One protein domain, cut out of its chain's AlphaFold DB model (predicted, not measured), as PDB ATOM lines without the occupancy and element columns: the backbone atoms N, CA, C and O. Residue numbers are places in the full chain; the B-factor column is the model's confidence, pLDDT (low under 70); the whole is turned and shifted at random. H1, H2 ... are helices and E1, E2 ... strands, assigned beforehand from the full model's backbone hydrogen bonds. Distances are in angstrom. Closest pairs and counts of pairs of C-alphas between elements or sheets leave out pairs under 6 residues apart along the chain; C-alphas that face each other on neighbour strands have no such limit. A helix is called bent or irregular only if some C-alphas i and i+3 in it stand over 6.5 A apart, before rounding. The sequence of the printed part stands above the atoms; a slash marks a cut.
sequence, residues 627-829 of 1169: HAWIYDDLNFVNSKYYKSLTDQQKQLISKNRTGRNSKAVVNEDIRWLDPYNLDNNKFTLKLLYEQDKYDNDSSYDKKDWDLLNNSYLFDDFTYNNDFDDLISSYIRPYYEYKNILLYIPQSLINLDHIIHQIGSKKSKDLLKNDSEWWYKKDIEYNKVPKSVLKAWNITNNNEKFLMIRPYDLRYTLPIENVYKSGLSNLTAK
ATOM      1  N   HIS A 627      56.354   7.760  35.959       89.94
ATOM      2  CA  HIS A 627      55.881   9.154  35.974       89.94
ATOM      3  C   HIS A 627      56.293   9.963  34.727       89.94
ATOM      4  O   HIS A 627      56.247  11.185  34.757       89.94
ATOM      5  N   ALA A 628      56.706   9.307  33.633       92.56
ATOM      6  CA  ALA A 628      56.707   9.933  32.303       92.56
ATOM      7  C   ALA A 628      55.279  10.051  31.732       92.56
ATOM      8  O   ALA A 628      55.023  10.862  30.842       92.56
ATOM      9  N   TRP A 629      54.371   9.227  32.262       93.94
ATOM     10  CA  TRP A 629      52.939   9.249  32.013       93.94
ATOM     11  C   TRP A 629      52.259  10.197  32.992       93.94
ATOM     12  O   TRP A 629      52.454  10.075  34.202       93.94
ATOM     13  N   ILE A 630      51.415  11.085  32.484       95.19
ATOM     14  CA  ILE A 630      50.614  11.984  33.311       95.19
ATOM     15  C   ILE A 630      49.239  12.186  32.686       95.19
ATOM     16  O   ILE A 630      49.083  12.047  31.475       95.19
ATOM     17  N   TYR A 631      48.237  12.493  33.502       95.62
ATOM     18  CA  TYR A 631      46.916  12.855  33.011       95.62
ATOM     19  C   TYR A 631      46.680  14.356  33.168       95.62
ATOM     20  O   TYR A 631      46.920  14.913  34.242       95.62
ATOM     21  N   ASP A 632      46.215  14.992  32.096       94.19
ATOM     22  CA  ASP A 632      45.905  16.418  32.047       94.19
ATOM     23  C   ASP A 632      44.404  16.675  32.238       94.19
ATOM     24  O   ASP A 632      43.605  16.529  31.316       94.19
ATOM     25  N   ASP A 633      44.012  17.063  33.448       93.94
ATOM     26  CA  ASP A 633      42.618  17.307  33.836       93.94
ATOM     27  C   ASP A 633      42.228  18.796  33.753       93.94
ATOM     28  O   ASP A 633      41.310  19.248  34.445       93.94
ATOM     29  N   LEU A 634      42.949  19.590  32.947       92.31
ATOM     30  CA  LEU A 634      42.695  21.027  32.784       92.31
ATOM     31  C   LEU A 634      41.269  21.311  32.297       92.31
ATOM     32  O   LEU A 634      40.631  22.241  32.789       92.31
ATOM     33  N   ASN A 635      40.770  20.516  31.349       91.62
ATOM     34  CA  ASN A 635      39.437  20.693  30.770       91.62
ATOM     35  C   ASN A 635      38.336  20.644  31.839       91.62
ATOM     36  O   ASN A 635      37.428  21.471  31.822       91.62
ATOM     37  N   PHE A 636      38.453  19.755  32.826       93.38
ATOM     38  CA  PHE A 636      37.531  19.688  33.951       93.38
ATOM     39  C   PHE A 636      37.698  20.885  34.889       93.38
ATOM     40  O   PHE A 636      36.717  21.567  35.182       93.38
ATOM     41  N   VAL A 637      38.925  21.179  35.329       91.94
ATOM     42  CA  VAL A 637      39.200  22.241  36.316       91.94
ATOM     43  C   VAL A 637      38.842  23.638  35.787       91.94
ATOM     44  O   VAL A 637      38.363  24.483  36.541       91.94
ATOM     45  N   ASN A 638      38.999  23.879  34.485       91.31
ATOM     46  CA  ASN A 638      38.621  25.139  33.840       91.31
ATOM     47  C   ASN A 638      37.219  25.103  33.210       91.31
ATOM     48  O   ASN A 638      36.832  26.045  32.510       91.31
ATOM     49  N   SER A 639      36.430  24.054  33.460       92.19
ATOM     50  CA  SER A 639      35.073  23.964  32.924       92.19
ATOM     51  C   SER A 639      34.097  24.900  33.628       92.19
ATOM     52  O   SER A 639      34.163  25.119  34.840       92.19
ATOM     53  N   LYS A 640      33.103  25.391  32.881       90.12
ATOM     54  CA  LYS A 640      31.948  26.100  33.456       90.12
ATOM     55  C   LYS A 640      31.201  25.233  34.474       90.12
ATOM     56  O   LYS A 640      30.679  25.760  35.450       90.12
ATOM     57  N   TYR A 641      31.192  23.914  34.265       89.75
ATOM     58  CA  TYR A 641      30.624  22.944  35.201       89.75
ATOM     59  C   TYR A 641      31.354  22.970  36.548       89.75
ATOM     60  O   TYR A 641      30.728  23.212  37.574       89.75
ATOM     61  N   TYR A 642      32.679  22.826  36.562       91.00
ATOM     62  CA  TYR A 642      33.458  22.887  37.800       91.00
ATOM     63  C   TYR A 642      33.372  24.266  38.466       91.00
ATOM     64  O   TYR A 642      33.230  24.366  39.683       91.00
ATOM     65  N   LYS A 643      33.380  25.343  37.669       90.31
ATOM     66  CA  LYS A 643      33.220  26.717  38.172       90.31
ATOM     67  C   LYS A 643      31.859  26.976  38.828       90.31
ATOM     68  O   LYS A 643      31.780  27.885  39.652       90.31
ATOM     69  N   SER A 644      30.828  26.190  38.499       88.25
ATOM     70  CA  SER A 644      29.499  26.271  39.123       88.25
ATOM     71  C   SER A 644      29.445  25.716  40.554       88.25
ATOM     72  O   SER A 644      28.505  26.014  41.289       88.25
ATOM     73  N   LEU A 645      30.459  24.947  40.969       89.25
ATOM     74  CA  LEU A 645      30.585  24.439  42.336       89.25
ATOM     75  C   LEU A 645      30.968  25.561  43.314       89.25
ATOM     76  O   LEU A 645      31.623  26.544  42.946       89.25
ATOM     77  N   THR A 646      30.606  25.396  44.589       91.38
ATOM     78  CA  THR A 646      30.931  26.381  45.634       91.38
ATOM     79  C   THR A 646      32.439  26.451  45.892       91.38
ATOM     80  O   THR A 646      33.180  25.500  45.636       91.38
ATOM     81  N   ASP A 647      32.934  27.571  46.425       90.69
ATOM     82  CA  ASP A 647      34.375  27.743  46.674       90.69
ATOM     83  C   ASP A 647      34.947  26.697  47.640       90.69
ATOM     84  O   ASP A 647      36.051  26.197  47.422       90.69
ATOM     85  N   GLN A 648      34.171  26.291  48.649       87.56
ATOM     86  CA  GLN A 648      34.546  25.213  49.569       87.56
ATOM     87  C   GLN A 648      34.685  23.863  48.845       87.56
ATOM     88  O   GLN A 648      35.683  23.165  49.027       87.56
ATOM     89  N   GLN A 649      33.728  23.517  47.974       91.19
ATOM     90  CA  GLN A 649      33.768  22.286  47.174       91.19
ATOM     91  C   GLN A 649      34.981  22.279  46.236       91.19
ATOM     92  O   GLN A 649      35.720  21.296  46.179       91.19
ATOM     93  N   LYS A 650      35.238  23.400  45.548       91.88
ATOM     94  CA  LYS A 650      36.386  23.545  44.641       91.88
ATOM     95  C   LYS A 650      37.712  23.360  45.376       91.88
ATOM     96  O   LYS A 650      38.563  22.602  44.907       91.88
ATOM     97  N   GLN A 651      37.879  23.976  46.549       90.19
ATOM     98  CA  GLN A 651      39.097  23.821  47.351       90.19
ATOM     99  C   GLN A 651      39.360  22.359  47.733       90.19
ATOM    100  O   GLN A 651      40.485  21.886  47.546       90.19
ATOM    101  N   LEU A 652      38.339  21.630  48.194       89.56
ATOM    102  CA  LEU A 652      38.459  20.210  48.543       89.56
ATOM    103  C   LEU A 652      38.828  19.348  47.327       89.56
ATOM    104  O   LEU A 652      39.807  18.600  47.376       89.56
ATOM    105  N   ILE A 653      38.100  19.506  46.215       91.38
ATOM    106  CA  ILE A 653      38.322  18.736  44.983       91.38
ATOM    107  C   ILE A 653      39.716  19.018  44.404       91.38
ATOM    108  O   ILE A 653      40.403  18.097  43.975       91.38
ATOM    109  N   SER A 654      40.178  20.270  44.422       88.25
ATOM    110  CA  SER A 654      41.470  20.645  43.825       88.25
ATOM    111  C   SER A 654      42.675  19.960  44.489       88.25
ATOM    112  O   SER A 654      43.649  19.617  43.817       88.25
ATOM    113  N   LYS A 655      42.615  19.731  45.809       85.81
ATOM    114  CA  LYS A 655      43.739  19.186  46.584       85.81
ATOM    115  C   LYS A 655      43.649  17.677  46.772       85.81
ATOM    116  O   LYS A 655      44.644  16.995  46.529       85.81
ATOM    117  N   ASN A 656      42.473  17.166  47.141       91.56
ATOM    118  CA  ASN A 656      42.327  15.822  47.697       91.56
ATOM    119  C   ASN A 656      41.381  14.928  46.878       91.56
ATOM    120  O   ASN A 656      40.595  14.190  47.456       91.56
ATOM    121  N   ARG A 657      41.412  14.983  45.544       92.50
ATOM    122  CA  ARG A 657      40.627  14.082  44.670       92.50
ATOM    123  C   ARG A 657      41.398  12.838  44.226       92.50
ATOM    124  O   ARG A 657      42.622  12.764  44.372       92.50
ATOM    125  N   THR A 658      40.695  11.872  43.637       92.50
ATOM    126  CA  THR A 658      41.302  10.691  42.998       92.50
ATOM    127  C   THR A 658      42.357  11.104  41.961       92.50
ATOM    128  O   THR A 658      42.206  12.102  41.261       92.50
ATOM    129  N   GLY A 659      43.483  10.386  41.906       90.38
ATOM    130  CA  GLY A 659      44.633  10.734  41.057       90.38
ATOM    131  C   GLY A 659      45.618  11.723  41.694       90.38
ATOM    132  O   GLY A 659      46.789  11.728  41.318       90.38
ATOM    133  N   ARG A 660      45.200  12.499  42.708       90.94
ATOM    134  CA  ARG A 660      46.096  13.337  43.537       90.94
ATOM    135  C   ARG A 660      46.644  12.587  44.748       90.94
ATOM    136  O   ARG A 660      47.544  13.078  45.403       90.94
ATOM    137  N   ASN A 661      46.178  11.372  45.022       82.44
ATOM    138  CA  ASN A 661      46.653  10.484  46.092       82.44
ATOM    139  C   ASN A 661      48.028   9.832  45.800       82.44
ATOM    140  O   ASN A 661      48.284   8.705  46.220       82.44
ATOM    141  N   SER A 662      48.902  10.517  45.058       84.38
ATOM    142  CA  SER A 662      50.244  10.068  44.673       84.38
ATOM    143  C   SER A 662      51.250  11.175  44.934       84.38
ATOM    144  O   SER A 662      51.127  12.279  44.399       84.38
ATOM    145  N   LYS A 663      52.286  10.887  45.723       83.69
ATOM    146  CA  LYS A 663      53.278  11.897  46.122       83.69
ATOM    147  C   LYS A 663      54.084  12.476  44.955       83.69
ATOM    148  O   LYS A 663      54.661  13.548  45.100       83.69
ATOM    149  N   ALA A 664      54.050  11.821  43.795       80.12
ATOM    150  CA  ALA A 664      54.598  12.356  42.557       80.12
ATOM    151  C   ALA A 664      53.873  13.630  42.081       80.12
ATOM    152  O   ALA A 664      54.533  14.525  41.563       80.12
ATOM    153  N   VAL A 665      52.551  13.736  42.283       85.12
ATOM    154  CA  VAL A 665      51.704  14.780  41.669       85.12
ATOM    155  C   VAL A 665      51.062  15.732  42.697       85.12
ATOM    156  O   VAL A 665      50.681  16.843  42.347       85.12
ATOM    157  N   VAL A 666      50.992  15.367  43.989       81.62
ATOM    158  CA  VAL A 666      50.354  16.187  45.059       81.62
ATOM    159  C   VAL A 666      50.814  17.653  45.072       81.62
ATOM    160  O   VAL A 666      50.002  18.553  45.279       81.62
ATOM    161  N   ASN A 667      52.109  17.897  44.859       81.81
ATOM    162  CA  ASN A 667      52.713  19.235  44.932       81.81
ATOM    163  C   ASN A 667      52.742  19.969  43.579       81.81
ATOM    164  O   ASN A 667      53.368  21.025  43.464       81.81
ATOM    165  N   GLU A 668      52.127  19.397  42.546       84.56
ATOM    166  CA  GLU A 668      52.028  20.002  41.220       84.56
ATOM    167  C   GLU A 668      50.756  20.842  41.072       84.56
ATOM    168  O   GLU A 668      49.890  20.865  41.956       84.56
ATOM    169  N   ASP A 669      50.649  21.521  39.927       87.62
ATOM    170  CA  ASP A 669      49.428  22.197  39.490       87.62
ATOM    171  C   ASP A 669      48.210  21.258  39.605       87.62
ATOM    172  O   ASP A 669      48.302  20.048  39.381       87.62
ATOM    173  N   ILE A 670      47.063  21.824  39.977       90.31
ATOM    174  CA  ILE A 670      45.802  21.113  40.215       90.31
ATOM    175  C   ILE A 670      45.306  20.337  38.986       90.31
ATOM    176  O   ILE A 670      44.545  19.378  39.152       90.31
ATOM    177  N   ARG A 671      45.739  20.713  37.773       91.19
ATOM    178  CA  ARG A 671      45.399  20.007  36.527       91.19
ATOM    179  C   ARG A 671      46.009  18.607  36.428       91.19
ATOM    180  O   ARG A 671      45.439  17.756  35.758       91.19
ATOM    181  N   TRP A 672      47.148  18.351  37.068       93.62
ATOM    182  CA  TRP A 672      47.873  17.097  36.879       93.62
ATOM    183  C   TRP A 672      47.330  16.000  37.792       93.62
ATOM    184  O   TRP A 672      47.153  16.210  38.996       93.62
ATOM    185  N   LEU A 673      47.098  14.814  37.223       94.81
ATOM    186  CA  LEU A 673      46.702  13.600  37.943       94.81
ATOM    187  C   LEU A 673      47.639  12.434  37.603       94.81
ATOM    188  O   LEU A 673      48.156  12.337  36.490       94.81
ATOM    189  N   ASP A 674      47.821  11.519  38.557       94.06
ATOM    190  CA  ASP A 674      48.523  10.252  38.337       94.06
ATOM    191  C   ASP A 674      47.577   9.229  37.663       94.06
ATOM    192  O   ASP A 674      46.672   8.707  38.329       94.06
ATOM    193  N   PRO A 675      47.771   8.890  36.368       94.25
ATOM    194  CA  PRO A 675      46.875   7.991  35.638       94.25
ATOM    195  C   PRO A 675      46.875   6.553  36.184       94.25
ATOM    196  O   PRO A 675      45.941   5.788  35.931       94.25
ATOM    197  N   TYR A 676      47.882   6.161  36.972       93.44
ATOM    198  CA  TYR A 676      47.938   4.831  37.582       93.44
ATOM    199  C   TYR A 676      46.949   4.660  38.741       93.44
ATOM    200  O   TYR A 676      46.685   3.522  39.137       93.44
ATOM    201  N   ASN A 677      46.412   5.765  39.264       93.94
ATOM    202  CA  ASN A 677      45.411   5.790  40.330       93.94
ATOM    203  C   ASN A 677      43.985   6.047  39.814       93.94
ATOM    204  O   ASN A 677      43.062   6.079  40.624       93.94
ATOM    205  N   LEU A 678      43.804   6.240  38.502       93.88
ATOM    206  CA  LEU A 678      42.500   6.458  37.872       93.88
ATOM    207  C   LEU A 678      41.887   5.131  37.417       93.88
ATOM    208  O   LEU A 678      42.599   4.272  36.904       93.88
ATOM    209  N   ASP A 679      40.579   4.969  37.557       92.12
ATOM    210  CA  ASP A 679      39.865   3.754  37.157       92.12
ATOM    211  C   ASP A 679      39.770   3.608  35.630       92.12
ATOM    212  O   ASP A 679      39.323   4.526  34.945       92.12
ATOM    213  N   ASN A 680      40.141   2.444  35.084       91.06
ATOM    214  CA  ASN A 680      40.171   2.235  33.629       91.06
ATOM    215  C   ASN A 680      38.781   2.314  32.976       91.06
ATOM    216  O   ASN A 680      38.646   2.880  31.895       91.06
ATOM    217  N   ASN A 681      37.742   1.810  33.644       91.19
ATOM    218  CA  ASN A 681      36.361   1.848  33.150       91.19
ATOM    219  C   ASN A 681      35.748   3.255  33.116       91.19
ATOM    220  O   ASN A 681      34.662   3.440  32.574       91.19
ATOM    221  N   LYS A 682      36.411   4.255  33.710       92.81
ATOM    222  CA  LYS A 682      35.953   5.651  33.702       92.81
ATOM    223  C   LYS A 682      36.637   6.489  32.623       92.81
ATOM    224  O   LYS A 682      36.489   7.709  32.625       92.81
ATOM    225  N   PHE A 683      37.356   5.849  31.698       91.38
ATOM    226  CA  PHE A 683      37.876   6.496  30.501       91.38
ATOM    227  C   PHE A 683      36.950   6.309  29.297       91.38
ATOM    228  O   PHE A 683      36.375   5.240  29.103       91.38
ATOM    229  N   THR A 684      36.845   7.330  28.448       89.25
ATOM    230  CA  THR A 684      36.024   7.298  27.235       89.25
ATOM    231  C   THR A 684      36.749   7.882  26.024       89.25
ATOM    232  O   THR A 684      37.641   8.727  26.146       89.25
ATOM    233  N   LEU A 685      36.380   7.385  24.840       85.31
ATOM    234  CA  LEU A 685      36.821   7.913  23.545       85.31
ATOM    235  C   LEU A 685      35.944   9.066  23.055       85.31
ATOM    236  O   LEU A 685      36.343   9.782  22.137       85.31
ATOM    237  N   LYS A 686      34.766   9.248  23.661       86.62
ATOM    238  CA  LYS A 686      33.893  10.374  23.362       86.62
ATOM    239  C   LYS A 686      34.549  11.666  23.848       86.62
ATOM    240  O   LYS A 686      34.923  11.764  25.011       86.62
ATOM    241  N   LEU A 687      34.640  12.652  22.964       88.31
ATOM    242  CA  LEU A 687      35.015  14.013  23.339       88.31
ATOM    243  C   LEU A 687      33.845  14.664  24.082       88.31
ATOM    244  O   LEU A 687      32.711  14.656  23.592       88.31
ATOM    245  N   LEU A 688      34.108  15.178  25.277       90.75
ATOM    246  CA  LEU A 688      33.098  15.673  26.208       90.75
ATOM    247  C   LEU A 688      32.981  17.195  26.183       90.75
ATOM    248  O   LEU A 688      32.000  17.728  26.699       90.75
ATOM    249  N   TYR A 689      33.931  17.906  25.573       91.00
ATOM    250  CA  TYR A 689      33.957  19.363  25.571       91.00
ATOM    251  C   TYR A 689      33.917  19.952  24.160       91.00
ATOM    252  O   TYR A 689      34.466  19.427  23.187       91.00
ATOM    253  N   GLU A 690      33.267  21.108  24.038       86.81
ATOM    254  CA  GLU A 690      33.145  21.818  22.759       86.81
ATOM    255  C   GLU A 690      34.513  22.294  22.237       86.81
ATOM    256  O   GLU A 690      34.794  22.249  21.038       86.81
ATOM    257  N   GLN A 691      35.393  22.699  23.154       86.69
ATOM    258  CA  GLN A 691      36.722  23.234  22.865       86.69
ATOM    259  C   GLN A 691      37.761  22.149  22.536       86.69
ATOM    260  O   GLN A 691      38.878  22.498  22.146       86.69
ATOM    261  N   ASP A 692      37.415  20.858  22.617       83.31
ATOM    262  CA  ASP A 692      38.340  19.752  22.319       83.31
ATOM    263  C   ASP A 692      38.872  19.786  20.877       83.31
ATOM    264  O   ASP A 692      39.959  19.271  20.612       83.31
ATOM    265  N   LYS A 693      38.160  20.455  19.958       75.75
ATOM    266  CA  LYS A 693      38.614  20.730  18.582       75.75
ATOM    267  C   LYS A 693      39.908  21.544  18.505       75.75
ATOM    268  O   LYS A 693      40.611  21.465  17.506       75.75
ATOM    269  N   TYR A 694      40.209  22.329  19.535       74.81
ATOM    270  CA  TYR A 694      41.281  23.325  19.534       74.81
ATOM    271  C   TYR A 694      42.241  23.131  20.718       74.81
ATOM    272  O   TYR A 694      42.782  24.092  21.267       74.81
ATOM    273  N   ASP A 695      42.428  21.890  21.160       76.50
ATOM    274  CA  ASP A 695      43.189  21.551  22.367       76.50
ATOM    275  C   ASP A 695      44.722  21.485  22.174       76.50
ATOM    276  O   ASP A 695      45.442  21.072  23.083       76.50
ATOM    277  N   ASN A 696      45.227  21.873  21.000       75.25
ATOM    278  CA  ASN A 696      46.663  21.944  20.690       75.25
ATOM    279  C   ASN A 696      47.179  23.351  20.397       75.25
ATOM    280  O   ASN A 696      48.387  23.528  20.215       75.25
ATOM    281  N   ASP A 697      46.306  24.356  20.355       75.69
ATOM    282  CA  ASP A 697      46.731  25.721  20.063       75.69
ATOM    283  C   ASP A 697      47.416  26.405  21.262       75.69
ATOM    284  O   ASP A 697      47.441  25.909  22.392       75.69
ATOM    285  N   SER A 698      47.998  27.580  21.019       70.88
ATOM    286  CA  SER A 698      48.680  28.382  22.042       70.88
ATOM    287  C   SER A 698      47.746  28.966  23.110       70.88
ATOM    288  O   SER A 698      48.229  29.511  24.102       70.88
ATOM    289  N   SER A 699      46.427  28.883  22.920       73.38
ATOM    290  CA  SER A 699      45.419  29.406  23.843       73.38
ATOM    291  C   SER A 699      44.829  28.341  24.771       73.38
ATOM    292  O   SER A 699      44.086  28.708  25.677       73.38
ATOM    293  N   TYR A 700      45.193  27.062  24.604       80.00
ATOM    294  CA  TYR A 700      44.709  25.915  25.388       80.00
ATOM    295  C   TYR A 700      44.599  26.184  26.898       80.00
ATOM    296  O   TYR A 700      43.527  26.011  27.477       80.00
ATOM    297  N   ASP A 701      45.665  26.699  27.520       80.38
ATOM    298  CA  ASP A 701      45.715  26.935  28.971       80.38
ATOM    299  C   ASP A 701      44.773  28.056  29.456       80.38
ATOM    300  O   ASP A 701      44.447  28.122  30.639       80.38
ATOM    301  N   LYS A 702      44.325  28.942  28.555       80.19
ATOM    302  CA  LYS A 702      43.499  30.124  28.868       80.19
ATOM    303  C   LYS A 702      42.020  29.952  28.500       80.19
ATOM    304  O   LYS A 702      41.250  30.896  28.668       80.19
ATOM    305  N   LYS A 703      41.617  28.791  27.974       81.25
ATOM    306  CA  LYS A 703      40.236  28.540  27.532       81.25
ATOM    307  C   LYS A 703      39.306  28.190  28.683       81.25
ATOM    308  O   LYS A 703      39.668  27.436  29.586       81.25
ATOM    309  N   ASP A 704      38.073  28.671  28.563       84.62
ATOM    310  CA  ASP A 704      36.932  28.145  29.304       84.62
ATOM    311  C   ASP A 704      36.348  26.940  28.569       84.62
ATOM    312  O   ASP A 704      36.124  26.990  27.358       84.62
ATOM    313  N   TRP A 705      36.072  25.876  29.319       89.62
ATOM    314  CA  TRP A 705      35.575  24.615  28.772       89.62
ATOM    315  C   TRP A 705      34.073  24.466  29.042       89.62
ATOM    316  O   TRP A 705      33.610  24.691  30.165       89.62
ATOM    317  N   ASP A 706      33.288  24.098  28.031       90.75
ATOM    318  CA  ASP A 706      31.857  23.795  28.183       90.75
ATOM    319  C   ASP A 706      31.583  22.347  27.773       90.75
ATOM    320  O   ASP A 706      32.109  21.859  26.770       90.75
ATOM    321  N   LEU A 707      30.777  21.661  28.583       91.44
ATOM    322  CA  LEU A 707      30.425  20.264  28.358       91.44
ATOM    323  C   LEU A 707      29.399  20.149  27.230       91.44
ATOM    324  O   LEU A 707      28.425  20.903  27.172       91.44
ATOM    325  N   LEU A 708      29.592  19.153  26.373       90.12
ATOM    326  CA  LEU A 708      28.676  18.818  25.293       90.12
ATOM    327  C   LEU A 708      27.419  18.127  25.821       90.12
ATOM    328  O   LEU A 708      27.425  17.484  26.874       90.12
ATOM    329  N   ASN A 709      26.330  18.227  25.060       87.00
ATOM    330  CA  ASN A 709      25.115  17.479  25.361       87.00
ATOM    331  C   ASN A 709      25.385  15.962  25.332       87.00
ATOM    332  O   ASN A 709      26.132  15.466  24.488       87.00
ATOM    333  N   ASN A 710      24.751  15.227  26.244       86.44
ATOM    334  CA  ASN A 710      24.957  13.799  26.482       86.44
ATOM    335  C   ASN A 710      26.411  13.440  26.870       86.44
ATOM    336  O   ASN A 710      26.890  12.355  26.521       86.44
ATOM    337  N   SER A 711      27.137  14.330  27.563       90.94
ATOM    338  CA  SER A 711      28.466  14.004  28.111       90.94
ATOM    339  C   SER A 711      28.361  12.982  29.242       90.94
ATOM    340  O   SER A 711      27.442  13.050  30.057       90.94
ATOM    341  N   TYR A 712      29.302  12.040  29.292       92.69
ATOM    342  CA  TYR A 712      29.298  10.937  30.253       92.69
ATOM    343  C   TYR A 712      29.817  11.400  31.616       92.69
ATOM    344  O   TYR A 712      30.885  12.008  31.696       92.69
ATOM    345  N   LEU A 713      29.077  11.093  32.682       94.50
ATOM    346  CA  LEU A 713      29.365  11.526  34.051       94.50
ATOM    347  C   LEU A 713      29.335  10.336  35.039       94.50
ATOM    348  O   LEU A 713      28.557   9.391  34.868       94.50
ATOM    349  N   PHE A 714      30.174  10.374  36.080       94.44
ATOM    350  CA  PHE A 714      30.249   9.363  37.150       94.44
ATOM    351  C   PHE A 714      30.548   9.990  38.524       94.44
ATOM    352  O   PHE A 714      30.947  11.152  38.601       94.44
ATOM    353  N   ASP A 715      30.360   9.211  39.596       94.00
ATOM    354  CA  ASP A 715      30.720   9.594  40.967       94.00
ATOM    355  C   ASP A 715      32.224   9.425  41.225       94.00
ATOM    356  O   ASP A 715      32.769   8.328  41.087       94.00
ATOM    357  N   ASP A 716      32.882  10.494  41.663       94.06
ATOM    358  CA  ASP A 716      34.257  10.491  42.160       94.06
ATOM    359  C   ASP A 716      34.304  11.007  43.607       94.06
ATOM    360  O   ASP A 716      33.353  11.605  44.112       94.06
ATOM    361  N   PHE A 717      35.414  10.772  44.300       94.25
ATOM    362  CA  PHE A 717      35.524  11.010  45.737       94.25
ATOM    363  C   PHE A 717      36.612  12.019  46.092       94.25
ATOM    364  O   PHE A 717      37.655  12.117  45.436       94.25
ATOM    365  N   THR A 718      36.377  12.739  47.190       94.50
ATOM    366  CA  THR A 718      37.409  13.517  47.877       94.50
ATOM    367  C   THR A 718      37.840  12.828  49.171       94.50
ATOM    368  O   THR A 718      37.051  12.177  49.866       94.50
ATOM    369  N   TYR A 719      39.117  12.984  49.493       93.06
ATOM    370  CA  TYR A 719      39.784  12.373  50.633       93.06
ATOM    371  C   TYR A 719      40.177  13.434  51.665       93.06
ATOM    372  O   TYR A 719      40.211  14.638  51.391       93.06
ATOM    373  N   ASN A 720      40.514  12.989  52.870       92.44
ATOM    374  CA  ASN A 720      41.181  13.850  53.840       92.44
ATOM    375  C   ASN A 720      42.633  14.159  53.431       92.44
ATOM    376  O   ASN A 720      43.177  13.583  52.492       92.44
ATOM    377  N   ASN A 721      43.275  15.081  54.152       88.69
ATOM    378  CA  ASN A 721      44.638  15.528  53.835       88.69
ATOM    379  C   ASN A 721      45.687  14.401  53.910       88.69
ATOM    380  O   ASN A 721      46.734  14.495  53.274       88.69
ATOM    381  N   ASP A 722      45.408  13.347  54.684       86.75
ATOM    382  CA  ASP A 722      46.261  12.163  54.827       86.75
ATOM    383  C   ASP A 722      45.934  11.051  53.802       86.75
ATOM    384  O   ASP A 722      46.654  10.052  53.732       86.75
ATOM    385  N   PHE A 723      44.891  11.232  52.983       88.50
ATOM    386  CA  PHE A 723      44.352  10.266  52.021       88.50
ATOM    387  C   PHE A 723      43.976   8.895  52.617       88.50
ATOM    388  O   PHE A 723      44.047   7.886  51.918       88.50
ATOM    389  N   ASP A 724      43.584   8.833  53.892       88.31
ATOM    390  CA  ASP A 724      43.233   7.591  54.597       88.31
ATOM    391  C   ASP A 724      41.745   7.466  54.989       88.31
ATOM    392  O   ASP A 724      41.335   6.430  55.521       88.31
ATOM    393  N   ASP A 725      40.912   8.459  54.657       92.25
ATOM    394  CA  ASP A 725      39.446   8.382  54.742       92.25
ATOM    395  C   ASP A 725      38.763   9.259  53.671       92.25
ATOM    396  O   ASP A 725      39.358  10.195  53.131       92.25
ATOM    397  N   LEU A 726      37.497   8.950  53.371       93.62
ATOM    398  CA  LEU A 726      36.644   9.704  52.444       93.62
ATOM    399  C   LEU A 726      35.927  10.854  53.166       93.62
ATOM    400  O   LEU A 726      35.410  10.652  54.272       93.62
ATOM    401  N   ILE A 727      35.839  12.018  52.510       93.19
ATOM    402  CA  ILE A 727      35.133  13.218  53.000       93.19
ATOM    403  C   ILE A 727      33.823  13.455  52.242       93.19
ATOM    404  O   ILE A 727      32.797  13.707  52.867       93.19
ATOM    405  N   SER A 728      33.835  13.383  50.913       93.69
ATOM    406  CA  SER A 728      32.644  13.641  50.096       93.69
ATOM    407  C   SER A 728      32.687  12.909  48.758       93.69
ATOM    408  O   SER A 728      33.736  12.411  48.342       93.69
ATOM    409  N   SER A 729      31.532  12.833  48.099       94.50
ATOM    410  CA  SER A 729      31.374  12.367  46.719       94.50
ATOM    411  C   SER A 729      30.935  13.530  45.836       94.50
ATOM    412  O   SER A 729      30.178  14.391  46.285       94.50
ATOM    413  N   TYR A 730      31.384  13.565  44.588       94.75
ATOM    414  CA  TYR A 730      30.997  14.576  43.609       94.75
ATOM    415  C   TYR A 730      30.888  13.966  42.213       94.75
ATOM    416  O   TYR A 730      31.595  13.018  41.877       94.75
ATOM    417  N   ILE A 731      30.009  14.521  41.384       94.88
ATOM    418  CA  ILE A 731      29.824  14.051  40.010       94.88
ATOM    419  C   ILE A 731      30.811  14.772  39.096       94.88
ATOM    420  O   ILE A 731      30.868  16.008  39.085       94.88
ATOM    421  N   ARG A 732      31.561  14.017  38.288       94.75
ATOM    422  CA  ARG A 732      32.474  14.566  37.275       94.75
ATOM    423  C   ARG A 732      32.327  13.887  35.911       94.75
ATOM    424  O   ARG A 732      31.852  12.752  35.838       94.75
ATOM    425  N   PRO A 733      32.767  14.549  34.828       95.56
ATOM    426  CA  PRO A 733      32.914  13.920  33.523       95.56
ATOM    427  C   PRO A 733      33.934  12.785  33.528       95.56
ATOM    428  O   PRO A 733      34.918  12.827  34.279       95.56
ATOM    429  N   TYR A 734      33.685  11.791  32.670       94.38
ATOM    430  CA  TYR A 734      34.614  10.696  32.382       94.38
ATOM    431  C   TYR A 734      35.980  11.245  31.953       94.38
ATOM    432  O   TYR A 734      36.093  12.342  31.407       94.38
ATOM    433  N   TYR A 735      37.027  10.467  32.198       94.44
ATOM    434  CA  TYR A 735      38.366  10.801  31.741       94.44
ATOM    435  C   TYR A 735      38.473  10.573  30.228       94.44
ATOM    436  O   TYR A 735      38.101   9.524  29.714       94.44
ATOM    437  N   GLU A 736      39.009  11.526  29.480       92.19
ATOM    438  CA  GLU A 736      39.222  11.333  28.040       92.19
ATOM    439  C   GLU A 736      40.569  10.650  27.773       92.19
ATOM    440  O   GLU A 736      41.601  11.096  28.280       92.19
ATOM    441  N   TYR A 737      40.596   9.600  26.940       90.00
ATOM    442  CA  TYR A 737      41.843   8.884  26.606       90.00
ATOM    443  C   TYR A 737      42.927   9.792  26.007       90.00
ATOM    444  O   TYR A 737      44.116   9.580  26.248       90.00
ATOM    445  N   LYS A 738      42.526  10.834  25.269       89.94
ATOM    446  CA  LYS A 738      43.442  11.816  24.672       89.94
ATOM    447  C   LYS A 738      44.223  12.655  25.694       89.94
ATOM    448  O   LYS A 738      45.259  13.210  25.343       89.94
ATOM    449  N   ASN A 739      43.753  12.733  26.941       93.81
ATOM    450  CA  ASN A 739      44.392  13.515  28.002       93.81
ATOM    451  C   ASN A 739      45.417  12.698  28.801       93.81
ATOM    452  O   ASN A 739      46.064  13.233  29.698       93.81
ATOM    453  N   ILE A 740      45.596  11.410  28.479       94.25
ATOM    454  CA  ILE A 740      46.768  10.652  28.919       94.25
ATOM    455  C   ILE A 740      47.944  11.109  28.058       94.25
ATOM    456  O   ILE A 740      47.967  10.863  26.853       94.25
ATOM    457  N   LEU A 741      48.916  11.768  28.680       94.50
ATOM    458  CA  LEU A 741      50.088  12.325  28.020       94.50
ATOM    459  C   LEU A 741      51.336  11.510  28.373       94.50
ATOM    460  O   LEU A 741      51.541  11.129  29.529       94.50
ATOM    461  N   LEU A 742      52.192  11.287  27.381       94.56
ATOM    462  CA  LEU A 742      53.527  10.718  27.542       94.56
ATOM    463  C   LEU A 742      54.567  11.768  27.149       94.56
ATOM    464  O   LEU A 742      54.601  12.203  25.998       94.56
ATOM    465  N   TYR A 743      55.424  12.151  28.094       94.81
ATOM    466  CA  TYR A 743      56.515  13.098  27.861       94.81
ATOM    467  C   TYR A 743      57.854  12.378  27.702       94.81
ATOM    468  O   TYR A 743      58.251  11.579  28.557       94.81
ATOM    469  N   ILE A 744      58.575  12.703  26.629       93.94
ATOM    470  CA  ILE A 744      59.866  12.099  26.283       93.94
ATOM    471  C   ILE A 744      60.897  13.210  26.005       93.94
ATOM    472  O   ILE A 744      60.604  14.111  25.212       93.94
ATOM    473  N   PRO A 745      62.100  13.172  26.612       94.44
ATOM    474  CA  PRO A 745      63.174  14.124  26.316       94.44
ATOM    475  C   PRO A 745      63.644  14.007  24.859       94.44
ATOM    476  O   PRO A 745      63.997  12.915  24.404       94.44
ATOM    477  N   GLN A 746      63.673  15.119  24.122       92.38
ATOM    478  CA  GLN A 746      64.042  15.122  22.701       92.38
ATOM    479  C   GLN A 746      65.533  14.848  22.468       92.38
ATOM    480  O   GLN A 746      65.904  14.374  21.394       92.38
ATOM    481  N   SER A 747      66.402  15.100  23.453       90.00
ATOM    482  CA  SER A 747      67.828  14.766  23.344       90.00
ATOM    483  C   SER A 747      68.061  13.264  23.133       90.00
ATOM    484  O   SER A 747      68.937  12.888  22.344       90.00
ATOM    485  N   LEU A 748      67.244  12.420  23.774       89.19
ATOM    486  CA  LEU A 748      67.380  10.961  23.782       89.19
ATOM    487  C   LEU A 748      66.894  10.312  22.481       89.19
ATOM    488  O   LEU A 748      67.494   9.349  22.008       89.19
ATOM    489  N   ILE A 749      65.822  10.833  21.888       88.75
ATOM    490  CA  ILE A 749      65.109  10.177  20.783       88.75
ATOM    491  C   ILE A 749      65.441  10.773  19.411       88.75
ATOM    492  O   ILE A 749      65.896  11.909  19.287       88.75
ATOM    493  N   ASN A 750      65.188   9.997  18.355       86.12
ATOM    494  CA  ASN A 750      65.083  10.522  16.996       86.12
ATOM    495  C   ASN A 750      63.624  10.941  16.748       86.12
ATOM    496  O   ASN A 750      62.738  10.092  16.690       86.12
ATOM    497  N   LEU A 751      63.372  12.249  16.646       83.06
ATOM    498  CA  LEU A 751      62.020  12.810  16.593       83.06
ATOM    499  C   LEU A 751      61.198  12.246  15.420       83.06
ATOM    500  O   LEU A 751      60.062  11.817  15.617       83.06
ATOM    501  N   ASP A 752      61.794  12.184  14.228       79.50
ATOM    502  CA  ASP A 752      61.112  11.711  13.021       79.50
ATOM    503  C   ASP A 752      60.807  10.212  13.097       79.50
ATOM    504  O   ASP A 752      59.752   9.771  12.649       79.50
ATOM    505  N   HIS A 753      61.681   9.430  13.733       79.56
ATOM    506  CA  HIS A 753      61.450   8.005  13.966       79.56
ATOM    507  C   HIS A 753      60.218   7.768  14.857       79.56
ATOM    508  O   HIS A 753      59.352   6.963  14.525       79.56
ATOM    509  N   ILE A 754      60.099   8.516  15.958       81.31
ATOM    510  CA  ILE A 754      58.997   8.373  16.923       81.31
ATOM    511  C   ILE A 754      57.657   8.875  16.350       81.31
ATOM    512  O   ILE A 754      56.603   8.312  16.661       81.31
ATOM    513  N   ILE A 755      57.687   9.929  15.523       78.75
ATOM    514  CA  ILE A 755      56.484  10.587  14.990       78.75
ATOM    515  C   ILE A 755      56.037  10.006  13.640       78.75
ATOM    516  O   ILE A 755      54.847   9.767  13.445       78.75
ATOM    517  N   HIS A 756      56.963   9.812  12.694       67.56
ATOM    518  CA  HIS A 756      56.661   9.607  11.271       67.56
ATOM    519  C   HIS A 756      56.905   8.187  10.749       67.56
ATOM    520  O   HIS A 756      56.392   7.854   9.681       67.56
ATOM    521  N   GLN A 757      57.634   7.325  11.466       57.91
ATOM    522  CA  GLN A 757      57.909   5.955  10.999       57.91
ATOM    523  C   GLN A 757      56.680   5.030  11.038       57.91
ATOM    524  O   GLN A 757      56.726   3.872  10.622       57.91
ATOM    525  N   ILE A 758      55.553   5.545  11.511       55.25
ATOM    526  CA  ILE A 758      54.337   4.790  11.706       55.25
ATOM    527  C   ILE A 758      53.304   5.292  10.698       55.25
ATOM    528  O   ILE A 758      52.936   6.462  10.712       55.25
ATOM    529  N   GLY A 759      52.850   4.408   9.807       50.75
ATOM    530  CA  GLY A 759      51.936   4.711   8.703       50.75
ATOM    531  C   GLY A 759      50.565   5.220   9.152       50.75
ATOM    532  O   GLY A 759      49.573   4.500   9.066       50.75
ATOM    533  N   SER A 760      50.481   6.473   9.606       51.25
ATOM    534  CA  SER A 760      49.202   7.156   9.736       51.25
ATOM    535  C   SER A 760      48.574   7.166   8.341       51.25
ATOM    536  O   SER A 760      49.174   7.679   7.396       51.25
ATOM    537  N   LYS A 761      47.376   6.596   8.189       51.81
ATOM    538  CA  LYS A 761      46.622   6.594   6.922       51.81
ATOM    539  C   LYS A 761      46.187   8.003   6.470       51.81
ATOM    540  O   LYS A 761      45.509   8.125   5.453       51.81
ATOM    541  N   LYS A 762      46.549   9.064   7.205       53.91
ATOM    542  CA  LYS A 762      46.337  10.453   6.787       53.91
ATOM    543  C   LYS A 762      47.222  10.760   5.577       53.91
ATOM    544  O   LYS A 762      48.424  10.501   5.593       53.91
ATOM    545  N   SER A 763      46.630  11.330   4.527       46.25
ATOM    546  CA  SER A 763      47.399  11.891   3.415       46.25
ATOM    547  C   SER A 763      48.354  12.968   3.949       46.25
ATOM    548  O   SER A 763      48.015  13.699   4.883       46.25
ATOM    549  N   LYS A 764      49.555  13.085   3.363       50.72
ATOM    550  CA  LYS A 764      50.563  14.095   3.752       50.72
ATOM    551  C   LYS A 764      50.008  15.532   3.779       50.72
ATOM    552  O   LYS A 764      50.540  16.361   4.509       50.72
ATOM    553  N   ASP A 765      48.935  15.817   3.038       47.16
ATOM    554  CA  ASP A 765      48.282  17.130   2.998       47.16
ATOM    555  C   ASP A 765      47.386  17.440   4.211       47.16
ATOM    556  O   ASP A 765      47.268  18.605   4.578       47.16
ATOM    557  N   LEU A 766      46.826  16.433   4.897       50.66
ATOM    558  CA  LEU A 766      46.009  16.621   6.111       50.66
ATOM    559  C   LEU A 766      46.850  16.865   7.377       50.66
ATOM    560  O   LEU A 766      46.334  17.346   8.381       50.66
ATOM    561  N   LEU A 767      48.149  16.550   7.346       50.75
ATOM    562  CA  LEU A 767      49.079  16.773   8.462       50.75
ATOM    563  C   LEU A 767      49.562  18.233   8.579       50.75
ATOM    564  O   LEU A 767      50.214  18.563   9.568       50.75
ATOM    565  N   LYS A 768      49.241  19.098   7.603       50.25
ATOM    566  CA  LYS A 768      49.666  20.512   7.547       50.25
ATOM    567  C   LYS A 768      48.891  21.453   8.484       50.25
ATOM    568  O   LYS A 768      49.287  22.603   8.618       50.25
ATOM    569  N   ASN A 769      47.798  21.002   9.109       55.19
ATOM    570  CA  ASN A 769      47.043  21.818  10.064       55.19
ATOM    571  C   ASN A 769      47.662  21.685  11.471       55.19
ATOM    572  O   ASN A 769      47.470  20.665  12.135       55.19
ATOM    573  N   ASP A 770      48.379  22.719  11.927       52.41
ATOM    574  CA  ASP A 770      49.117  22.758  13.208       52.41
ATOM    575  C   ASP A 770      48.242  22.515  14.466       52.41
ATOM    576  O   ASP A 770      48.758  22.282  15.559       52.41
ATOM    577  N   SER A 771      46.911  22.550  14.343       55.38
ATOM    578  CA  SER A 771      45.952  22.398  15.448       55.38
ATOM    579  C   SER A 771      45.468  20.958  15.705       55.38
ATOM    580  O   SER A 771      44.878  20.699  16.754       55.38
ATOM    581  N   GLU A 772      45.721  19.997  14.809       57.75
ATOM    582  CA  GLU A 772      45.102  18.653  14.861       57.75
ATOM    583  C   GLU A 772      46.044  17.512  15.293       57.75
ATOM    584  O   GLU A 772      45.751  16.329  15.082       57.75
ATOM    585  N   TRP A 773      47.195  17.824  15.888       68.75
ATOM    586  CA  TRP A 773      48.216  16.810  16.163       68.75
ATOM    587  C   TRP A 773      47.966  15.985  17.435       68.75
ATOM    588  O   TRP A 773      47.629  16.476  18.503       68.75
ATOM    589  N   TRP A 774      48.204  14.683  17.361       81.56
ATOM    590  CA  TRP A 774      48.227  13.783  18.523       81.56
ATOM    591  C   TRP A 774      49.537  13.911  19.335       81.56
ATOM    592  O   TRP A 774      49.764  13.157  20.277       81.56
ATOM    593  N   TYR A 775      50.416  14.851  18.974       87.56
ATOM    594  CA  TYR A 775      51.689  15.127  19.634       87.56
ATOM    595  C   TYR A 775      52.000  16.632  19.614       87.56
ATOM    596  O   TYR A 775      51.461  17.380  18.800       87.56
ATOM    597  N   LYS A 776      52.922  17.070  20.476       87.75
ATOM    598  CA  LYS A 776      53.482  18.427  20.483       87.75
ATOM    599  C   LYS A 776      54.984  18.370  20.739       87.75
ATOM    600  O   LYS A 776      55.431  17.772  21.717       87.75
ATOM    601  N   LYS A 777      55.760  18.980  19.844       87.62
ATOM    602  CA  LYS A 777      57.225  19.052  19.918       87.62
ATOM    603  C   LYS A 777      57.692  20.360  20.555       87.62
ATOM    604  O   LYS A 777      56.914  21.302  20.685       87.62
ATOM    605  N   ASP A 778      58.970  20.396  20.920       88.44
ATOM    606  CA  ASP A 778      59.668  21.591  21.394       88.44
ATOM    607  C   ASP A 778      59.044  22.209  22.659       88.44
ATOM    608  O   ASP A 778      59.082  23.423  22.857       88.44
ATOM    609  N   ILE A 779      58.467  21.379  23.535       90.06
ATOM    610  CA  ILE A 779      57.929  21.858  24.810       90.06
ATOM    611  C   ILE A 779      59.093  22.235  25.724       90.06
ATOM    612  O   ILE A 779      59.964  21.415  26.010       90.06
ATOM    613  N   GLU A 780      59.083  23.483  26.180       90.31
ATOM    614  CA  GLU A 780      60.073  24.034  27.101       90.31
ATOM    615  C   GLU A 780      60.025  23.348  28.471       90.31
ATOM    616  O   GLU A 780      58.943  23.073  28.997       90.31
ATOM    617  N   TYR A 781      61.197  23.179  29.091       89.88
ATOM    618  CA  TYR A 781      61.391  22.612  30.429       89.88
ATOM    619  C   TYR A 781      60.373  23.111  31.474       89.88
ATOM    620  O   TYR A 781      59.789  22.316  32.206       89.88
ATOM    621  N   ASN A 782      60.089  24.419  31.503       88.38
ATOM    622  CA  ASN A 782      59.202  25.041  32.495       88.38
ATOM    623  C   ASN A 782      57.718  24.662  32.349       88.38
ATOM    624  O   ASN A 782      56.946  24.860  33.285       88.38
ATOM    625  N   LYS A 783      57.304  24.158  31.181       87.38
ATOM    626  CA  LYS A 783      55.918  23.743  30.906       87.38
ATOM    627  C   LYS A 783      55.693  22.250  31.158       87.38
ATOM    628  O   LYS A 783      54.559  21.787  31.077       87.38
ATOM    629  N   VAL A 784      56.756  21.501  31.454       90.50
ATOM    630  CA  VAL A 784      56.704  20.064  31.729       90.50
ATOM    631  C   VAL A 784      56.465  19.832  33.230       90.50
ATOM    632  O   VAL A 784      57.063  20.523  34.058       90.50
ATOM    633  N   PRO A 785      55.620  18.860  33.616       91.06
ATOM    634  CA  PRO A 785      55.401  18.519  35.020       91.06
ATOM    635  C   PRO A 785      56.699  18.156  35.755       91.06
ATOM    636  O   PRO A 785      57.572  17.466  35.220       91.06
ATOM    637  N   LYS A 786      56.822  18.565  37.022       89.62
ATOM    638  CA  LYS A 786      58.019  18.309  37.845       89.62
ATOM    639  C   LYS A 786      58.258  16.810  38.055       89.62
ATOM    640  O   LYS A 786      59.405  16.373  38.119       89.62
ATOM    641  N   SER A 787      57.192  16.029  38.140       89.56
ATOM    642  CA  SER A 787      57.157  14.574  38.242       89.56
ATOM    643  C   SER A 787      57.837  13.913  37.046       89.56
ATOM    644  O   SER A 787      58.690  13.047  37.242       89.56
ATOM    645  N   VAL A 788      57.554  14.386  35.830       91.69
ATOM    646  CA  VAL A 788      58.191  13.943  34.580       91.69
ATOM    647  C   VAL A 788      59.677  14.304  34.565       91.69
ATOM    648  O   VAL A 788      60.515  13.448  34.271       91.69
ATOM    649  N   LEU A 789      60.019  15.549  34.918       90.56
ATOM    650  CA  LEU A 789      61.410  16.023  34.957       90.56
ATOM    651  C   LEU A 789      62.260  15.183  35.921       90.56
ATOM    652  O   LEU A 789      63.346  14.719  35.563       90.56
ATOM    653  N   LYS A 790      61.728  14.918  37.123       87.94
ATOM    654  CA  LYS A 790      62.340  14.020  38.111       87.94
ATOM    655  C   LYS A 790      62.448  12.588  37.590       87.94
ATOM    656  O   LYS A 790      63.479  11.950  37.778       87.94
ATOM    657  N   ALA A 791      61.419  12.083  36.909       89.50
ATOM    658  CA  ALA A 791      61.378  10.704  36.431       89.50
ATOM    659  C   ALA A 791      62.454  10.382  35.390       89.50
ATOM    660  O   ALA A 791      63.032   9.296  35.433       89.50
ATOM    661  N   TRP A 792      62.733  11.325  34.490       89.94
ATOM    662  CA  TRP A 792      63.817  11.228  33.510       89.94
ATOM    663  C   TRP A 792      65.176  11.706  34.050       89.94
ATOM    664  O   TRP A 792      66.179  11.589  33.352       89.94
ATOM    665  N   ASN A 793      65.229  12.199  35.295       88.19
ATOM    666  CA  ASN A 793      66.421  12.759  35.935       88.19
ATOM    667  C   ASN A 793      67.064  13.895  35.110       88.19
ATOM    668  O   ASN A 793      68.283  13.934  34.928       88.19
ATOM    669  N   ILE A 794      66.230  14.801  34.584       88.19
ATOM    670  CA  ILE A 794      66.656  15.933  33.753       88.19
ATOM    671  C   ILE A 794      66.917  17.156  34.633       88.19
ATOM    672  O   ILE A 794      66.011  17.691  35.271       88.19
ATOM    673  N   THR A 795      68.165  17.623  34.631       82.38
ATOM    674  CA  THR A 795      68.610  18.832  35.348       82.38
ATOM    675  C   THR A 795      68.936  20.001  34.416       82.38
ATOM    676  O   THR A 795      69.161  21.112  34.887       82.38
ATOM    677  N   ASN A 796      68.974  19.767  33.101       86.12
ATOM    678  CA  ASN A 796      69.274  20.791  32.107       86.12
ATOM    679  C   ASN A 796      68.008  21.576  31.729       86.12
ATOM    680  O   ASN A 796      67.099  21.021  31.112       86.12
ATOM    681  N   ASN A 797      67.988  22.874  32.027       85.00
ATOM    682  CA  ASN A 797      66.856  23.755  31.724       85.00
ATOM    683  C   ASN A 797      66.660  24.014  30.217       85.00
ATOM    684  O   ASN A 797      65.596  24.480  29.818       85.00
ATOM    685  N   ASN A 798      67.657  23.701  29.380       88.56
ATOM    686  CA  ASN A 798      67.561  23.828  27.922       88.56
ATOM    687  C   ASN A 798      66.965  22.580  27.246       88.56
ATOM    688  O   ASN A 798      66.787  22.577  26.027       88.56
ATOM    689  N   GLU A 799      66.691  21.511  28.001       92.00
ATOM    690  CA  GLU A 799      66.092  20.295  27.451       92.00
ATOM    691  C   GLU A 799      64.672  20.576  26.947       92.00
ATOM    692  O   GLU A 799      63.840  21.160  27.649       92.00
ATOM    693  N   LYS A 800      64.389  20.115  25.730       93.81
ATOM    694  CA  LYS A 800      63.059  20.167  25.128       93.81
ATOM    695  C   LYS A 800      62.395  18.801  25.179       93.81
ATOM    696  O   LYS A 800      63.056  17.769  25.087       93.81
ATOM    697  N   PHE A 801      61.071  18.796  25.269       93.88
ATOM    698  CA  PHE A 801      60.287  17.571  25.371       93.88
ATOM    699  C   PHE A 801      59.332  17.397  24.191       93.88
ATOM    700  O   PHE A 801      58.775  18.356  23.653       93.88
ATOM    701  N   LEU A 802      59.141  16.135  23.812       92.62
ATOM    702  CA  LEU A 802      58.057  15.671  22.961       92.62
ATOM    703  C   LEU A 802      56.934  15.168  23.870       92.62
ATOM    704  O   LEU A 802      57.152  14.262  24.673       92.62
ATOM    705  N   MET A 803      55.743  15.744  23.738       92.69
ATOM    706  CA  MET A 803      54.521  15.211  24.337       92.69
ATOM    707  C   MET A 803      53.756  14.425  23.281       92.69
ATOM    708  O   MET A 803      53.557  14.908  22.169       92.69
ATOM    709  N   ILE A 804      53.320  13.225  23.641       90.94
ATOM    710  CA  ILE A 804      52.496  12.348  22.814       90.94
ATOM    711  C   ILE A 804      51.187  12.083  23.556       90.94
ATOM    712  O   ILE A 804      51.213  11.865  24.765       90.94
ATOM    713  N   ARG A 805      50.066  12.053  22.829       90.94
ATOM    714  CA  ARG A 805      48.756  11.557  23.277       90.94
ATOM    715  C   ARG A 805      48.587  10.118  22.783       90.94
ATOM    716  O   ARG A 805      48.130   9.905  21.658       90.94
ATOM    717  N   PRO A 806      48.995   9.098  23.560       88.75
ATOM    718  CA  PRO A 806      49.277   7.779  23.001       88.75
ATOM    719  C   PRO A 806      48.025   7.050  22.512       88.75
ATOM    720  O   PRO A 806      48.128   6.233  21.603       88.75
ATOM    721  N   TYR A 807      46.864   7.369  23.088       87.31
ATOM    722  CA  TYR A 807      45.575   6.707  22.859       87.31
ATOM    723  C   TYR A 807      44.566   7.576  22.085       87.31
ATOM    724  O   TYR A 807      43.370   7.293  22.076       87.31
ATOM    725  N   ASP A 808      45.025   8.660  21.459       86.88
ATOM    726  CA  ASP A 808      44.164   9.591  20.730       86.88
ATOM    727  C   ASP A 808      43.804   9.062  19.331       86.88
ATOM    728  O   ASP A 808      44.681   8.736  18.526       86.88
ATOM    729  N   LEU A 809      42.507   9.018  19.012       81.94
ATOM    730  CA  LEU A 809      42.010   8.558  17.708       81.94
ATOM    731  C   LEU A 809      42.328   9.529  16.563       81.94
ATOM    732  O   LEU A 809      42.317   9.126  15.397       81.94
ATOM    733  N   ARG A 810      42.680  10.788  16.866       80.31
ATOM    734  CA  ARG A 810      43.140  11.770  15.864       80.31
ATOM    735  C   ARG A 810      44.440  11.369  15.172       80.31
ATOM    736  O   ARG A 810      44.807  11.968  14.156       80.31
ATOM    737  N   TYR A 811      45.114  10.344  15.696       80.44
ATOM    738  CA  TYR A 811      46.232   9.679  15.040       80.44
ATOM    739  C   TYR A 811      45.871   9.198  13.625       80.44
ATOM    740  O   TYR A 811      46.633   9.415  12.684       80.44
ATOM    741  N   THR A 812      44.681   8.611  13.447       77.69
ATOM    742  CA  THR A 812      44.196   8.126  12.144       77.69
ATOM    743  C   THR A 812      42.992   8.896  11.612       77.69
ATOM    744  O   THR A 812      42.877   9.063  10.397       77.69
ATOM    745  N   LEU A 813      42.112   9.396  12.482       77.06
ATOM    746  CA  LEU A 813      40.866  10.054  12.088       77.06
ATOM    747  C   LEU A 813      40.982  11.591  12.053       77.06
ATOM    748  O   LEU A 813      41.753  12.181  12.817       77.06
ATOM    749  N   PRO A 814      40.218  12.277  11.182       77.06
ATOM    750  CA  PRO A 814      39.991  13.715  11.309       77.06
ATOM    751  C   PRO A 814      39.088  14.005  12.516       77.06
ATOM    752  O   PRO A 814      38.244  13.178  12.875       77.06
ATOM    753  N   ILE A 815      39.229  15.191  13.118       77.62
ATOM    754  CA  ILE A 815      38.506  15.581  14.342       77.62
ATOM    755  C   ILE A 815      36.983  15.415  14.214       77.62
ATOM    756  O   ILE A 815      36.338  14.917  15.131       77.62
ATOM    757  N   GLU A 816      36.399  15.748  13.061       75.81
ATOM    758  CA  GLU A 816      34.954  15.626  12.825       75.81
ATOM    759  C   GLU A 816      34.445  14.184  12.926       75.81
ATOM    760  O   GLU A 816      33.344  13.951  13.423       75.81
ATOM    761  N   ASN A 817      35.253  13.210  12.502       76.75
ATOM    762  CA  ASN A 817      34.894  11.795  12.593       76.75
ATOM    763  C   ASN A 817      35.052  11.262  14.019       76.75
ATOM    764  O   ASN A 817      34.319  10.354  14.399       76.75
ATOM    765  N   VAL A 818      35.942  11.855  14.822       77.00
ATOM    766  CA  VAL A 818      36.059  11.539  16.254       77.00
ATOM    767  C   VAL A 818      34.797  11.967  17.015       77.00
ATOM    768  O   VAL A 818      34.397  11.282  17.944       77.00
ATOM    769  N   TYR A 819      34.115  13.038  16.592       72.50
ATOM    770  CA  TYR A 819      32.820  13.440  17.168       72.50
ATOM    771  C   TYR A 819      31.624  12.608  16.683       72.50
ATOM    772  O   TYR A 819      30.593  12.586  17.348       72.50
ATOM    773  N   LYS A 820      31.738  11.927  15.535       63.59
ATOM    774  CA  LYS A 820      30.706  11.019  14.986       63.59
ATOM    775  C   LYS A 820      30.893   9.570  15.474       63.59
ATOM    776  O   LYS A 820      30.510   8.620  14.785       63.59
ATOM    777  N   SER A 821      31.546   9.402  16.622       62.75
ATOM    778  CA  SER A 821      31.977   8.115  17.156       62.75
ATOM    779  C   SER A 821      30.821   7.301  17.746       62.75
ATOM    780  O   SER A 821      29.835   7.845  18.235       62.75
ATOM    781  N   GLY A 822      30.933   5.976  17.675       70.00
ATOM    782  CA  GLY A 822      29.898   5.020  18.069       70.00
ATOM    783  C   GLY A 822      30.138   3.678  17.381       70.00
ATOM    784  O   GLY A 822      31.287   3.254  17.248       70.00
ATOM    785  N   LEU A 823      29.092   3.022  16.869       64.75
ATOM    786  CA  LEU A 823      29.241   1.800  16.055       64.75
ATOM    787  C   LEU A 823      30.143   2.016  14.819       64.75
ATOM    788  O   LEU A 823      30.799   1.084  14.356       64.75
ATOM    789  N   SER A 824      30.239   3.256  14.331       66.25
ATOM    790  CA  SER A 824      31.168   3.681  13.274       66.25
ATOM    791  C   SER A 824      32.638   3.386  13.601       66.25
ATOM    792  O   SER A 824      33.406   3.079  12.695       66.25
ATOM    793  N   ASN A 825      33.046   3.406  14.874       68.31
ATOM    794  CA  ASN A 825      34.414   3.054  15.270       68.31
ATOM    795  C   ASN A 825      34.685   1.555  15.101       68.31
ATOM    796  O   ASN A 825      35.766   1.166  14.656       68.31
ATOM    797  N   LEU A 826      33.693   0.714  15.412       65.31
ATOM    798  CA  LEU A 826      33.786  -0.742  15.273       65.31
ATOM    799  C   LEU A 826      33.926  -1.160  13.800       65.31
ATOM    800  O   LEU A 826      34.611  -2.139  13.502       65.31
ATOM    801  N   THR A 827      33.337  -0.398  12.872       63.59
ATOM    802  CA  THR A 827      33.477  -0.630  11.425       63.59
ATOM    803  C   THR A 827      34.723   0.034  10.831       63.59
ATOM    804  O   THR A 827      35.421  -0.600  10.039       63.59
ATOM    805  N   ALA A 828      35.046   1.273  11.223       66.06
ATOM    806  CA  ALA A 828      36.178   2.038  10.692       66.06
ATOM    807  C   ALA A 828      37.548   1.548  11.190       66.06
ATOM    808  O   ALA A 828      38.556   1.788  10.523       66.06
ATOM    809  N   LYS A 829      37.591   0.860  12.342       71.62
ATOM    810  CA  LYS A 829      38.805   0.301  12.966       71.62
ATOM    811  C   LYS A 829      39.949   1.333  13.070       71.62
ATOM    812  O   LYS A 829      41.047   1.059  12.576       71.62
TER     813      LYS A 829
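This is residues 627 to 829 of the 1169 residues of the protein "FtsX domain-containing protein" of Mycoplasma feriruminatoris (UniProt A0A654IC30). A strongly twisted sheet of four strands, E1, E4, E6 and E5, makes one side of the domain and a long hairpin, E2 and E3, makes another, with short helices and long links round them. H6 crosses over E4, H3 packs on the hairpin, and H7 and H8 lie away from both. The printed part has 203 residues, under half of them in eight named helices and six named strands, in the order E1 H1 H2 H3 H4 E2 E3 E4 H5 E5 H6 E6 H7 H8; the class is mixed. The larger sheet, E1 E4 E6 E5, is antiparallel throughout, and the whole is compact, with a radius of gyration of the C-alphas of 17.6 A and spans of 51 by 45 by 28 A.

The larger sheet has E1, residues 629 to 632, starting at C-alpha 629 (52.939, 9.249, 32.013); E4, 740 to 745, 17.0 A; E6, 800 to 804, 13.3 A; and E5, 775 to 780, 14.3 A. The hairpin has E2, 711 to 719, 25.3 A, and E3, 726 to 733, 19.7 A. The helices are H1, 634 to 637; H2, 640 to 643; H3, 647 to 656, 14.4 A; H4, 690 to 694; H5, 751 to 756; H6, 786 to 791; H7, 815 to 819; and H8, 823 to 828, ending at C-alpha 828 (36.178, 2.038, 10.692).

E4 pairs with E1, N 741 to O 630 at 2.8 A, and with E6, N 742 to O 804 at 2.9 A. E6 pairs with E5, N 776 to O 803 at 2.8 A. E4, H5 and E5 form a split strand-helix-strand unit, two strands running the same way with E6 between them, its crossover right-handed. H5 only grazes the sheet. H6 is over E4 at a height over the sheet of 8.8 A, across the strands at 64 degrees on the local plane. In the hairpin, N 716 and O 730 are 2.8 A apart; the closest C-alphas of H3 and E2, Asn 656 and Tyr 719, are 5.2 A apart. H1 and H2, H2 and H3, and H4 and H7 are close but not clearly touching; H7 and H8 are apart. Every O i to N i+4 pair is within hydrogen-bond range in H3, H5, H6, H7 and H8; H4, only just irregular with C-alphas 690 and 693 7.0 A apart, has 0 of 1, and 1 of 2 O i to N i+3 pairs; H1 and H2 are too short.

The farthest C-alphas, Asp 725 and Asp 765, are 53.2 A apart. The printed part has no cut; its long links are H3 to H4, H4 to E2 and H5 to E5. The model's pLDDT is under 70 at residues 756 to 773, 820 to 821 and 823 to 828.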